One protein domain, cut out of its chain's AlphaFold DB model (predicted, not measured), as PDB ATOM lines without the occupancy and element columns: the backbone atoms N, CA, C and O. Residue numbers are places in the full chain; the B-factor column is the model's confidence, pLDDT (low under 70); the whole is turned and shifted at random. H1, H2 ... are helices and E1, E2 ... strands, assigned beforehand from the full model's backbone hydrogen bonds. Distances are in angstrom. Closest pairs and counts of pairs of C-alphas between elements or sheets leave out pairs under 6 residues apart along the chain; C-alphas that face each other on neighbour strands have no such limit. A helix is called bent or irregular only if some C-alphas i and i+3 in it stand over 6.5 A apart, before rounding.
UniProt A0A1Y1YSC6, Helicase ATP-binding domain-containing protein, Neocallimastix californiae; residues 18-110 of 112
ATOM      1  N   THR A  18     208.061 179.313 182.158       60.91
ATOM      2  CA  THR A  18     208.576 178.242 181.279       60.91
ATOM      3  C   THR A  18     207.460 177.278 180.851       60.91
ATOM      4  O   THR A  18     207.411 176.119 181.265       60.91
ATOM      5  N   LEU A  19     206.532 177.755 180.010       65.25
ATOM      6  CA  LEU A  19     205.428 176.953 179.473       65.25
ATOM      7  C   LEU A  19     205.439 176.905 177.942       65.25
ATOM      8  O   LEU A  19     205.427 177.946 177.289       65.25
ATOM      9  N   ILE A  20     205.358 175.699 177.370       65.69
ATOM     10  CA  ILE A  20     205.035 175.516 175.949       65.69
ATOM     11  C   ILE A  20     203.661 174.892 175.792       65.69
ATOM     12  O   ILE A  20     203.359 173.829 176.342       65.69
ATOM     13  N   ILE A  21     202.863 175.532 174.943       63.50
ATOM     14  CA  ILE A  21     201.617 174.984 174.426       63.50
ATOM     15  C   ILE A  21     201.889 174.530 173.005       63.50
ATOM     16  O   ILE A  21     202.185 175.343 172.131       63.50
ATOM     17  N   CYS A  22     201.789 173.227 172.783       64.81
ATOM     18  CA  CYS A  22     201.853 172.669 171.448       64.81
ATOM     19  C   CYS A  22     200.445 172.173 171.099       64.81
ATOM     20  O   CYS A  22     199.913 171.317 171.818       64.81
ATOM     21  N   PRO A  23     199.804 172.672 170.023       60.81
ATOM     22  CA  PRO A  23     198.674 171.941 169.467       60.81
ATOM     23  C   PRO A  23     199.175 170.526 169.158       60.81
ATOM     24  O   PRO A  23     200.281 170.381 168.634       60.81
ATOM     25  N   ALA A  24     198.402 169.480 169.472       59.16
ATOM     26  CA  ALA A  24     198.801 168.073 169.322       59.16
ATOM     27  C   ALA A  24     199.061 167.622 167.858       59.16
ATOM     28  O   ALA A  24     198.930 166.450 167.510       59.16
ATOM     29  N   SER A  25     199.415 168.535 166.953       61.06
ATOM     30  CA  SER A  25     199.895 168.239 165.614       61.06
ATOM     31  C   SER A  25     201.362 167.785 165.631       61.06
ATOM     32  O   SER A  25     202.270 168.561 165.924       61.06
ATOM     33  N   LEU A  26     201.588 166.536 165.209       60.53
ATOM     34  CA  LEU A  26     202.898 165.907 164.958       60.53
ATOM     35  C   LEU A  26     203.863 166.791 164.138       60.53
ATOM     36  O   LEU A  26     205.076 166.735 164.340       60.53
ATOM     37  N   VAL A  27     203.332 167.564 163.186       64.12
ATOM     38  CA  VAL A  27     204.126 168.309 162.196       64.12
ATOM     39  C   VAL A  27     204.921 169.440 162.849       64.12
ATOM     40  O   VAL A  27     206.125 169.519 162.628       64.12
ATOM     41  N   MET A  28     204.285 170.249 163.705       65.50
ATOM     42  CA  MET A  28     204.980 171.333 164.411       65.50
ATOM     43  C   MET A  28     206.022 170.809 165.396       65.50
ATOM     44  O   MET A  28     207.106 171.369 165.517       65.50
ATOM     45  N   LEU A  29     205.712 169.722 166.105       70.94
ATOM     46  CA  LEU A  29     206.609 169.219 167.142       70.94
ATOM     47  C   LEU A  29     207.917 168.695 166.547       70.94
ATOM     48  O   LEU A  29     208.977 168.909 167.119       70.94
ATOM     49  N   ARG A  30     207.860 168.071 165.365       71.44
ATOM     50  CA  ARG A  30     209.061 167.640 164.638       71.44
ATOM     51  C   ARG A  30     209.903 168.802 164.135       71.44
ATOM     52  O   ARG A  30     211.118 168.725 164.260       71.44
ATOM     53  N   SER A  31     209.285 169.841 163.573       73.31
ATOM     54  CA  SER A  31     210.036 171.003 163.084       73.31
ATOM     55  C   SER A  31     210.674 171.798 164.219       73.31
ATOM     56  O   SER A  31     211.723 172.390 164.020       73.31
ATOM     57  N   LEU A  32     210.054 171.798 165.402       73.06
ATOM     58  CA  LEU A  32     210.538 172.534 166.568       73.06
ATOM     59  C   LEU A  32     211.431 171.690 167.486       73.06
ATOM     60  O   LEU A  32     212.079 172.251 168.357       73.06
ATOM     61  N   TYR A  33     211.493 170.362 167.319       77.69
ATOM     62  CA  TYR A  33     212.194 169.463 168.245       77.69
ATOM     63  C   TYR A  33     213.647 169.874 168.505       77.69
ATOM     64  O   TYR A  33     214.082 169.864 169.653       77.69
ATOM     65  N   GLU A  34     214.390 170.254 167.463       78.62
ATOM     66  CA  GLU A  34     215.782 170.686 167.617       78.62
ATOM     67  C   GLU A  34     215.908 171.931 168.492       78.62
ATOM     68  O   GLU A  34     216.780 171.983 169.356       78.62
ATOM     69  N   ASP A  35     215.021 172.906 168.323       77.75
ATOM     70  CA  ASP A  35     215.040 174.134 169.115       77.75
ATOM     71  C   ASP A  35     214.511 173.897 170.529       77.75
ATOM     72  O   ASP A  35     215.072 174.404 171.498       77.75
ATOM     73  N   LEU A  36     213.501 173.037 170.665       75.12
ATOM     74  CA  LEU A  36     212.956 172.629 171.952       75.12
ATOM     75  C   LEU A  36     213.960 171.811 172.770       75.12
ATOM     76  O   LEU A  36     214.017 171.948 173.983       75.12
ATOM     77  N   SER A  37     214.795 170.992 172.135       77.94
ATOM     78  CA  SER A  37     215.814 170.213 172.848       77.94
ATOM     79  C   SER A  37     216.913 171.076 173.482       77.94
ATOM     80  O   SER A  37     217.563 170.637 174.428       77.94
ATOM     81  N   LYS A  38     217.109 172.308 172.987       79.12
ATOM     82  CA  LYS A  38     218.132 173.249 173.473       79.12
ATOM     83  C   LYS A  38     217.664 174.070 174.672       79.12
ATOM     84  O   LYS A  38     218.473 174.759 175.289       79.12
ATOM     85  N   VAL A  39     216.373 174.028 174.986       73.75
ATOM     86  CA  VAL A  39     215.754 174.857 176.019       73.75
ATOM     87  C   VAL A  39     215.134 173.954 177.081       73.75
ATOM     88  O   VAL A  39     214.496 172.948 176.781       73.75
ATOM     89  N   SER A  40     215.335 174.297 178.351       72.81
ATOM     90  CA  SER A  40     214.722 173.583 179.470       72.81
ATOM     91  C   SER A  40     213.292 174.067 179.691       72.81
ATOM     92  O   SER A  40     213.073 175.261 179.900       72.81
ATOM     93  N   PHE A  41     212.334 173.141 179.704       77.25
ATOM     94  CA  PHE A  41     210.934 173.439 180.004       77.25
ATOM     95  C   PHE A  41     210.428 172.559 181.134       77.25
ATOM     96  O   PHE A  41     210.617 171.343 181.127       77.25
ATOM     97  N   ASP A  42     209.711 173.168 182.071       81.69
ATOM     98  CA  ASP A  42     209.149 172.444 183.206       81.69
ATOM     99  C   ASP A  42     207.838 171.749 182.835       81.69
ATOM    100  O   ASP A  42     207.524 170.684 183.377       81.69
ATOM    101  N   ILE A  43     207.072 172.341 181.909       82.12
ATOM    102  CA  ILE A  43     205.728 171.889 181.546       82.12
ATOM    103  C   ILE A  43     205.507 171.923 180.031       82.12
ATOM    104  O   ILE A  43     205.802 172.915 179.364       82.12
ATOM    105  N   ILE A  44     204.881 170.865 179.509       82.44
ATOM    106  CA  ILE A  44     204.287 170.848 178.168       82.44
ATOM    107  C   ILE A  44     202.782 170.602 178.240       82.44
ATOM    108  O   ILE A  44     202.309 169.714 178.958       82.44
ATOM    109  N   ILE A  45     202.034 171.378 177.460       83.31
ATOM    110  CA  ILE A  45     200.592 171.216 177.287       83.31
ATOM    111  C   ILE A  45     200.326 170.743 175.860       83.31
ATOM    112  O   ILE A  45     200.656 171.438 174.899       83.31
ATOM    113  N   CYS A  46     199.714 169.568 175.735       82.00
ATOM    114  CA  CYS A  46     199.188 169.040 174.480       82.00
ATOM    115  C   CYS A  46     197.712 169.423 174.370       82.00
ATOM    116  O   CYS A  46     196.883 168.854 175.080       82.00
ATOM    117  N   ASP A  47     197.388 170.380 173.502       81.56
ATOM    118  CA  ASP A  47     195.997 170.760 173.240       81.56
ATOM    119  C   ASP A  47     195.378 169.904 172.128       81.56
ATOM    120  O   ASP A  47     196.070 169.458 171.211       81.56
ATOM    121  N   GLU A  48     194.070 169.677 172.211       78.38
ATOM    122  CA  GLU A  48     193.318 168.731 171.384       78.38
ATOM    123  C   GLU A  48     193.847 167.290 171.460       78.38
ATOM    124  O   GLU A  48     194.074 166.631 170.445       78.38
ATOM    125  N   GLY A  49     194.013 166.776 172.682       75.94
ATOM    126  CA  GLY A  49     194.531 165.434 172.971       75.94
ATOM    127  C   GLY A  49     193.838 164.292 172.226       75.94
ATOM    128  O   GLY A  49     194.492 163.312 171.890       75.94
ATOM    129  N   HIS A  50     192.561 164.437 171.864       77.44
ATOM    130  CA  HIS A  50     191.842 163.466 171.027       77.44
ATOM    131  C   HIS A  50     192.435 163.300 169.613       77.44
ATOM    132  O   HIS A  50     192.151 162.336 168.900       77.44
ATOM    133  N   ARG A  51     193.268 164.249 169.164       75.56
ATOM    134  CA  ARG A  51     194.017 164.136 167.908       75.56
ATOM    135  C   ARG A  51     195.193 163.173 168.037       75.56
ATOM    136  O   ARG A  51     195.660 162.707 166.999       75.56
ATOM    137  N   LEU A  52     195.629 162.841 169.257       73.88
ATOM    138  CA  LEU A  52     196.664 161.850 169.550       73.88
ATOM    139  C   LEU A  52     196.106 160.436 169.349       73.88
ATOM    140  O   LEU A  52     195.566 159.824 170.262       73.88
ATOM    141  N   LYS A  53     196.242 159.911 168.129       69.44
ATOM    142  CA  LYS A  53     195.862 158.529 167.776       69.44
ATOM    143  C   LYS A  53     197.085 157.617 167.714       69.44
ATOM    144  O   LYS A  53     198.197 158.106 167.548       69.44
ATOM    145  N   SER A  54     196.903 156.292 167.757       60.00
ATOM    146  CA  SER A  54     198.015 155.314 167.776       60.00
ATOM    147  C   SER A  54     199.037 155.479 166.632       60.00
ATOM    148  O   SER A  54     200.228 155.243 166.821       60.00
ATOM    149  N   ALA A  55     198.627 156.008 165.472       59.97
ATOM    150  CA  ALA A  55     199.527 156.384 164.373       59.97
ATOM    151  C   ALA A  55     200.594 157.441 164.757       59.97
ATOM    152  O   ALA A  55     201.539 157.688 164.009       59.97
ATOM    153  N   GLN A  56     200.457 158.063 165.929       67.06
ATOM    154  CA  GLN A  56     201.286 159.147 166.448       67.06
ATOM    155  C   GLN A  56     202.172 158.720 167.628       67.06
ATOM    156  O   GLN A  56     202.702 159.572 168.338       67.06
ATOM    157  N   ILE A  57     202.428 157.415 167.802       68.31
ATOM    158  CA  ILE A  57     203.422 156.904 168.769       68.31
ATOM    159  C   ILE A  57     204.775 157.625 168.620       68.31
ATOM    160  O   ILE A  57     205.417 157.946 169.617       68.31
ATOM    161  N   LYS A  58     205.185 157.976 167.393       72.69
ATOM    162  CA  LYS A  58     206.414 158.753 167.145       72.69
ATOM    163  C   LYS A  58     206.386 160.147 167.791       72.69
ATOM    164  O   LYS A  58     207.424 160.591 168.269       72.69
ATOM    165  N   THR A  59     205.230 160.818 167.834       74.50
ATOM    166  CA  THR A  59     205.066 162.092 168.558       74.50
ATOM    167  C   THR A  59     205.261 161.878 170.049       74.50
ATOM    168  O   THR A  59     206.000 162.622 170.684       74.50
ATOM    169  N   ALA A  60     204.622 160.845 170.603       75.50
ATOM    170  CA  ALA A  60     204.696 160.569 172.029       75.50
ATOM    171  C   ALA A  60     206.117 160.230 172.482       75.50
ATOM    172  O   ALA A  60     206.558 160.694 173.530       75.50
ATOM    173  N   LEU A  61     206.861 159.492 171.657       77.44
ATOM    174  CA  LEU A  61     208.272 159.207 171.899       77.44
ATOM    175  C   LEU A  61     209.145 160.467 171.819       77.44
ATOM    176  O   LEU A  61     210.008 160.636 172.673       77.44
ATOM    177  N   ALA A  62     208.897 161.365 170.859       78.50
ATOM    178  CA  ALA A  62     209.627 162.632 170.751       78.50
ATOM    179  C   ALA A  62     209.337 163.580 171.928       78.50
ATOM    180  O   ALA A  62     210.245 164.196 172.467       78.50
ATOM    181  N   ILE A  63     208.085 163.669 172.386       79.12
ATOM    182  CA  ILE A  63     207.744 164.425 173.603       79.12
ATOM    183  C   ILE A  63     208.418 163.797 174.826       79.12
ATOM    184  O   ILE A  63     208.882 164.504 175.716       79.12
ATOM    185  N   LYS A  64     208.484 162.464 174.881       79.56
ATOM    186  CA  LYS A  64     209.112 161.741 175.986       79.56
ATOM    187  C   LYS A  64     210.633 161.914 176.027       79.56
ATOM    188  O   LYS A  64     211.189 161.863 177.120       79.56
ATOM    189  N   SER A  65     211.297 162.094 174.883       80.31
ATOM    190  CA  SER A  65     212.743 162.340 174.843       80.31
ATOM    191  C   SER A  65     213.125 163.752 175.290       80.31
ATOM    192  O   SER A  65     214.288 163.986 175.604       80.31
ATOM    193  N   LEU A  66     212.164 164.677 175.367       80.06
ATOM    194  CA  LEU A  66     212.377 165.985 175.978       80.06
ATOM    195  C   LEU A  66     212.425 165.852 177.508       80.06
ATOM    196  O   LEU A  66     211.594 165.177 178.127       80.06
ATOM    197  N   ASN A  67     213.391 166.534 178.125       80.12
ATOM    198  CA  ASN A  67     213.567 166.556 179.574       80.12
ATOM    199  C   ASN A  67     212.541 167.495 180.234       80.12
ATOM    200  O   ASN A  67     212.849 168.644 180.533       80.12
ATOM    201  N   ILE A  68     211.307 167.009 180.397       82.44
ATOM    202  CA  ILE A  68     210.162 167.786 180.893       82.44
ATOM    203  C   ILE A  68     209.610 167.139 182.163       82.44
ATOM    204  O   ILE A  68     209.309 165.944 182.165       82.44
ATOM    205  N   SER A  69     209.420 167.941 183.213       83.12
ATOM    206  CA  SER A  69     208.928 167.473 184.517       83.12
ATOM    207  C   SER A  69     207.427 167.173 184.519       83.12
ATOM    208  O   SER A  69     206.996 166.181 185.105       83.12
ATOM    209  N   LYS A  70     206.610 168.011 183.869       84.50
ATOM    210  CA  LYS A  70     205.144 167.893 183.891       84.50
ATOM    211  C   LYS A  70     204.559 167.896 182.487       84.50
ATOM    212  O   LYS A  70     204.949 168.672 181.619       84.50
ATOM    213  N   ARG A  71     203.566 167.040 182.266       85.44
ATOM    214  CA  ARG A  71     202.869 166.913 180.983       85.44
ATOM    215  C   ARG A  71     201.376 166.994 181.230       85.44
ATOM    216  O   ARG A  71     200.864 166.329 182.127       85.44
ATOM    217  N   ILE A  72     200.690 167.813 180.447       85.38
ATOM    218  CA  ILE A  72     199.245 168.015 180.544       85.38
ATOM    219  C   ILE A  72     198.645 167.752 179.168       85.38
ATOM    220  O   ILE A  72     199.124 168.280 178.168       85.38
ATOM    221  N   ILE A  73     197.585 166.948 179.118       84.75
ATOM    222  CA  ILE A  73     196.792 166.737 177.908       84.75
ATOM    223  C   ILE A  73     195.446 167.427 178.115       84.75
ATOM    224  O   ILE A  73     194.708 167.105 179.044       84.75
ATOM    225  N   LEU A  74     195.129 168.384 177.248       84.00
ATOM    226  CA  LEU A  74     193.837 169.051 177.207       84.00
ATOM    227  C   LEU A  74     193.039 168.474 176.043       84.00
ATOM    228  O   LEU A  74     193.500 168.461 174.908       84.00
ATOM    229  N   SER A  75     191.826 167.996 176.310       81.81
ATOM    230  CA  SER A  75     190.921 167.529 175.256       81.81
ATOM    231  C   SER A  75     189.521 168.090 175.446       81.81
ATOM    232  O   SER A  75     189.010 168.165 176.566       81.81
ATOM    233  N   GLY A  76     188.899 168.533 174.350       77.31
ATOM    234  CA  GLY A  76     187.492 168.938 174.278       77.31
ATOM    235  C   GLY A  76     186.489 167.798 174.407       77.31
ATOM    236  O   GLY A  76     185.339 168.065 174.762       77.31
ATOM    237  N   THR A  77     186.933 166.569 174.156       76.81
ATOM    238  CA  THR A  77     186.119 165.354 174.137       76.81
ATOM    239  C   THR A  77     186.628 164.354 175.176       76.81
ATOM    240  O   THR A  77     187.841 164.282 175.402       76.81
ATOM    241  N   PRO A  78     185.732 163.578 175.812       78.44
ATOM    242  CA  PRO A  78     186.152 162.434 176.615       78.44
ATOM    243  C   PRO A  78     186.896 161.410 175.740       78.44
ATOM    244  O   PRO A  78     186.707 161.394 174.520       78.44
ATOM    245  N   ILE A  79     187.725 160.567 176.367       77.44
ATOM    246  CA  ILE A  79     188.412 159.445 175.702       77.44
ATOM    247  C   ILE A  79     187.381 158.572 174.987       77.44
ATOM    248  O   ILE A  79     186.392 158.150 175.591       77.44
ATOM    249  N   GLN A  80     187.608 158.300 173.703       74.06
ATOM    250  CA  GLN A  80     186.615 157.671 172.834       74.06
ATOM    251  C   GLN A  80     186.703 156.140 172.859       74.06
ATOM    252  O   GLN A  80     186.814 155.539 171.804       74.06
ATOM    253  N   ASN A  81     186.682 155.504 174.040       77.19
ATOM    254  CA  ASN A  81     186.788 154.039 174.228       77.19
ATOM    255  C   ASN A  81     187.736 153.325 173.229       77.19
ATOM    256  O   ASN A  81     187.462 152.222 172.756       77.19
ATOM    257  N   ASP A  82     188.835 153.992 172.876       81.38
ATOM    258  CA  ASP A  82     189.854 153.514 171.958       81.38
ATOM    259  C   ASP A  82     191.079 153.202 172.805       81.38
ATOM    260  O   ASP A  82     191.700 154.077 173.417       81.38
ATOM    261  N   MET A  83     191.406 151.917 172.882       77.94
ATOM    262  CA  MET A  83     192.502 151.445 173.722       77.94
ATOM    263  C   MET A  83     193.850 152.009 173.268       77.94
ATOM    264  O   MET A  83     194.736 152.217 174.093       77.94
ATOM    265  N   GLY A  84     194.011 152.293 171.973       78.38
ATOM    266  CA  GLY A  84     195.218 152.903 171.433       78.38
ATOM    267  C   GLY A  84     195.382 154.355 171.878       78.38
ATOM    268  O   GLY A  84     196.479 154.741 172.278       78.38
ATOM    269  N   GLU A  85     194.307 155.146 171.847       79.75
ATOM    270  CA  GLU A  85     194.266 156.517 172.374       79.75
ATOM    271  C   GLU A  85     194.607 156.531 173.869       79.75
ATOM    272  O   GLU A  85     195.513 157.246 174.302       79.75
ATOM    273  N   PHE A  86     193.940 155.679 174.649       82.69
ATOM    274  CA  PHE A  86     194.139 155.605 176.092       82.69
ATOM    275  C   PHE A  86     195.580 155.230 176.470       82.69
ATOM    276  O   PHE A  86     196.210 155.901 177.294       82.69
ATOM    277  N   LEU A  87     196.140 154.196 175.833       81.06
ATOM    278  CA  LEU A  87     197.528 153.784 176.057       81.06
ATOM    279  C   LEU A  87     198.512 154.893 175.676       81.06
ATOM    280  O   LEU A  87     199.485 155.123 176.393       81.06
ATOM    281  N   LEU A  88     198.256 155.609 174.579       80.81
ATOM    282  CA  LEU A  88     199.103 156.716 174.144       80.81
ATOM    283  C   LEU A  88     199.119 157.860 175.165       80.81
ATOM    284  O   LEU A  88     200.181 158.424 175.434       80.81
ATOM    285  N   TRP A  89     197.971 158.179 175.766       85.81
ATOM    286  CA  TRP A  89     197.884 159.193 176.818       85.81
ATOM    287  C   TRP A  89     198.654 158.763 178.070       85.81
ATOM    288  O   TRP A  89     199.402 159.566 178.624       85.81
ATOM    289  N   LEU A  90     198.555 157.495 178.483       85.38
ATOM    290  CA  LEU A  90     199.322 156.968 179.618       85.38
ATOM    291  C   LEU A  90     200.831 157.006 179.370       85.38
ATOM    292  O   LEU A  90     201.585 157.454 180.230       85.38
ATOM    293  N   ILE A  91     201.270 156.598 178.179       81.00
ATOM    294  CA  ILE A  91     202.674 156.656 177.749       81.00
ATOM    295  C   ILE A  91     203.231 158.083 177.827       81.00
ATOM    296  O   ILE A  91     204.397 158.280 178.180       81.00
ATOM    297  N   LEU A  92     202.413 159.073 177.465       82.44
ATOM    298  CA  LEU A  92     202.776 160.482 177.529       82.44
ATOM    299  C   LEU A  92     202.836 160.978 178.970       82.44
ATOM    300  O   LEU A  92     203.832 161.580 179.357       82.44
ATOM    301  N   LEU A  93     201.799 160.726 179.765       85.75
ATOM    302  CA  LEU A  93     201.666 161.285 181.110       85.75
ATOM    303  C   LEU A  93     202.594 160.615 182.132       85.75
ATOM    304  O   LEU A  93     203.072 161.283 183.045       85.75
ATOM    305  N   ILE A  94     202.881 159.322 181.974       84.38
ATOM    306  CA  ILE A  94     203.616 158.516 182.952       84.38
ATOM    307  C   ILE A  94     204.936 158.045 182.332       84.38
ATOM    308  O   ILE A  94     204.983 157.197 181.440       84.38
ATOM    309  N   GLN A  95     206.043 158.580 182.844       73.50
ATOM    310  CA  GLN A  95     207.385 158.399 182.279       73.50
ATOM    311  C   GLN A  95     207.829 156.920 182.229       73.50
ATOM    312  O   GLN A  95     208.441 156.495 181.241       73.50
ATOM    313  N   GLU A  96     207.420 156.117 183.218       76.12
ATOM    314  CA  GLU A  96     207.777 154.697 183.384       76.12
ATOM    315  C   GLU A  96     206.644 153.708 183.057       76.12
ATOM    316  O   GLU A  96     206.739 152.515 183.353       76.12
ATOM    317  N   PHE A  97     205.571 154.157 182.396       80.06
ATOM    318  CA  PHE A  97     204.418 153.291 182.108       80.06
ATOM    319  C   PHE A  97     204.778 152.027 181.319       80.06
ATOM    320  O   PHE A  97     204.182 150.973 181.512       80.06
ATOM    321  N   TRP A  98     205.802 152.107 180.468       70.56
ATOM    322  CA  TRP A  98     206.246 150.999 179.624       70.56
ATOM    323  C   TRP A  98     206.657 149.747 180.398       70.56
ATOM    324  O   TRP A  98     206.424 148.646 179.911       70.56
ATOM    325  N   VAL A  99     207.198 149.897 181.612       77.31
ATOM    326  CA  VAL A  99     207.542 148.756 182.482       77.31
ATOM    327  C   VAL A  99     206.291 147.944 182.828       77.31
ATOM    328  O   VAL A  99     206.332 146.720 182.924       77.31
ATOM    329  N   HIS A 100     205.153 148.625 182.938       80.19
ATOM    330  CA  HIS A 100     203.862 148.047 183.283       80.19
ATOM    331  C   HIS A 100     202.985 147.771 182.056       80.19
ATOM    332  O   HIS A 100     201.899 147.219 182.213       80.19
ATOM    333  N   PHE A 101     203.437 148.110 180.844       79.94
ATOM    334  CA  PHE A 101     202.620 148.031 179.631       79.94
ATOM    335  C   PHE A 101     202.103 146.615 179.381       79.94
ATOM    336  O   PHE A 101     200.903 146.426 179.222       79.94
ATOM    337  N   ASN A 102     202.980 145.609 179.439       79.31
ATOM    338  CA  ASN A 102     202.598 144.212 179.208       79.31
ATOM    339  C   ASN A 102     201.621 143.689 180.272       79.31
ATOM    340  O   ASN A 102     200.712 142.920 179.964       79.31
ATOM    341  N   LEU A 103     201.801 144.106 181.530       80.56
ATOM    342  CA  LEU A 103     200.894 143.748 182.619       80.56
ATOM    343  C   LEU A 103     199.521 144.388 182.395       80.56
ATOM    344  O   LEU A 103     198.500 143.716 182.500       80.56
ATOM    345  N   PHE A 104     199.508 145.670 182.040       82.75
ATOM    346  CA  PHE A 104     198.295 146.422 181.772       82.75
ATOM    347  C   PHE A 104     197.543 145.877 180.549       82.75
ATOM    348  O   PHE A 104     196.341 145.639 180.617       82.75
ATOM    349  N   GLU A 105     198.250 145.573 179.460       78.94
ATOM    350  CA  GLU A 105     197.677 144.949 178.266       78.94
ATOM    351  C   GLU A 105     197.056 143.579 178.586       78.94
ATOM    352  O   GLU A 105     195.976 143.252 178.093       78.94
ATOM    353  N   LYS A 106     197.698 142.794 179.460       81.38
ATOM    354  CA  LYS A 106     197.157 141.515 179.931       81.38
ATOM    355  C   LYS A 106     195.861 141.700 180.728       81.38
ATOM    356  O   LYS A 106     194.907 140.975 180.459       81.38
ATOM    357  N   TYR A 107     195.809 142.664 181.649       82.75
ATOM    358  CA  TYR A 107     194.590 142.991 182.407       82.75
ATOM    359  C   TYR A 107     193.432 143.427 181.506       82.75
ATOM    360  O   TYR A 107     192.288 143.067 181.755       82.75
ATOM    361  N   LEU A 108     193.723 144.178 180.443       78.94
ATOM    362  CA  LEU A 108     192.701 144.634 179.500       78.94
ATOM    363  C   LEU A 108     192.142 143.504 178.627       78.94
ATOM    364  O   LEU A 108     190.965 143.528 178.280       78.94
ATOM    365  N   LYS A 109     192.976 142.523 178.259       76.88
ATOM    366  CA  LYS A 109     192.556 141.362 177.454       76.88
ATOM    367  C   LYS A 109     191.831 140.296 178.274       76.88
ATOM    368  O   LYS A 109     190.990 139.591 177.728       76.88
ATOM    369  N   TYR A 110     192.166 140.177 179.556       79.44
ATOM    370  CA  TYR A 110     191.601 139.189 180.472       79.44
ATOM    371  C   TYR A 110     191.163 139.879 181.769       79.44
ATOM    372  O   TYR A 110     191.871 139.785 182.777       79.44
TER     373      TYR A 110
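This is residues 18 to 110 of the 112 residues of the protein "Helicase ATP-binding domain-containing protein" of Neocallimastix californiae (UniProt A0A1Y1YSC6). Look for a small, wholly parallel sheet, E1 E2 E3, with three helices, H1, H2 and H3, side by side in a row set loosely over it. The last helix, H4, lies past H3, away from the sheet, at the far end of the long axis. The 93 printed residues hold three named strands and four named helices in the order E1 H1 E2 H2 E3 H3 H4, of mixed class, helices and strands. The whole is compact, with a radius of gyration of the C-alphas of 13.4 A, but elongated in outline, with spans of 43 by 28 by 20 A.

Start at edge strand E1, residues 19 to 23; its parallel neighbour is inner strand E2, residues 41 to 47, at 26 degrees, where you find N 22 and O 45 within hydrogen-bond range at 3.0 A. The other edge strand, E3, residues 68 to 74, is parallel to E2 at 17 degrees, with N 46 and O 72 at 2.8 A. H1, residues 26 to 37, only grazes the sheet, with residues 28 to 36. E1, H1 and E2 form a strand-helix-strand unit, two parallel neighbour strands with a helix between, and its crossover is right-handed. H2, residues 54 to 65, only just fails to be on the sheet, with 4 pairs of C-alphas within 10 A; E2, H2 and E3 form the second such unit, also right-handed. H1 and H2 touch, closest at the C-alphas of Leu 26 and Thr 59, 5.7 A, the same way at a shallow tilt of 9 degrees. H3, residues 83 to 93, touches H2, closest at the C-alphas of Ser 54 and Gly 84, 5.2 A, the same way at a shallow tilt of 8 degrees. H3 only grazes the sheet, with residues 89 to 93. H4, residues 97 to 109, only just touches H3, with 3 pairs of C-alphas within 8 A, only at the corner by their link and with its residues 97 to 98 alone; the closest C-alphas are those of Ile 91 and Phe 97, 5.8 A. H4 is apart from H1, H2 and the three strands. Every O i to N i+4 pair is within hydrogen-bond range in H3, against 6 of 8 in H1, 6 of 8 in H2 and 7 of 9 in H4.

Find C-alpha 19 at (205.428, 176.953, 179.473), where E1 begins its 13.1 A. H1 spans 15.7 A, E2 16.6 A, H2 17.8 A, E3 16.8 A and H3 15.3 A. H4 runs 17.5 A to C-alpha 109 at (192.556, 141.362, 177.454). H1, H2 and H4 are irregular: C-alphas 31 and 34 are 7.3 A apart, 55 and 58 7.8 A, and 99 and 102 7.5 A.

The two C-alphas farthest apart are those of Lys 38 and Tyr 110, 43.7 A. The printed part has no cut, and no link is long. Mean pLDDT of the printed part is 76.4; look for values under 70 at residues 18 to 28 and 53 to 57.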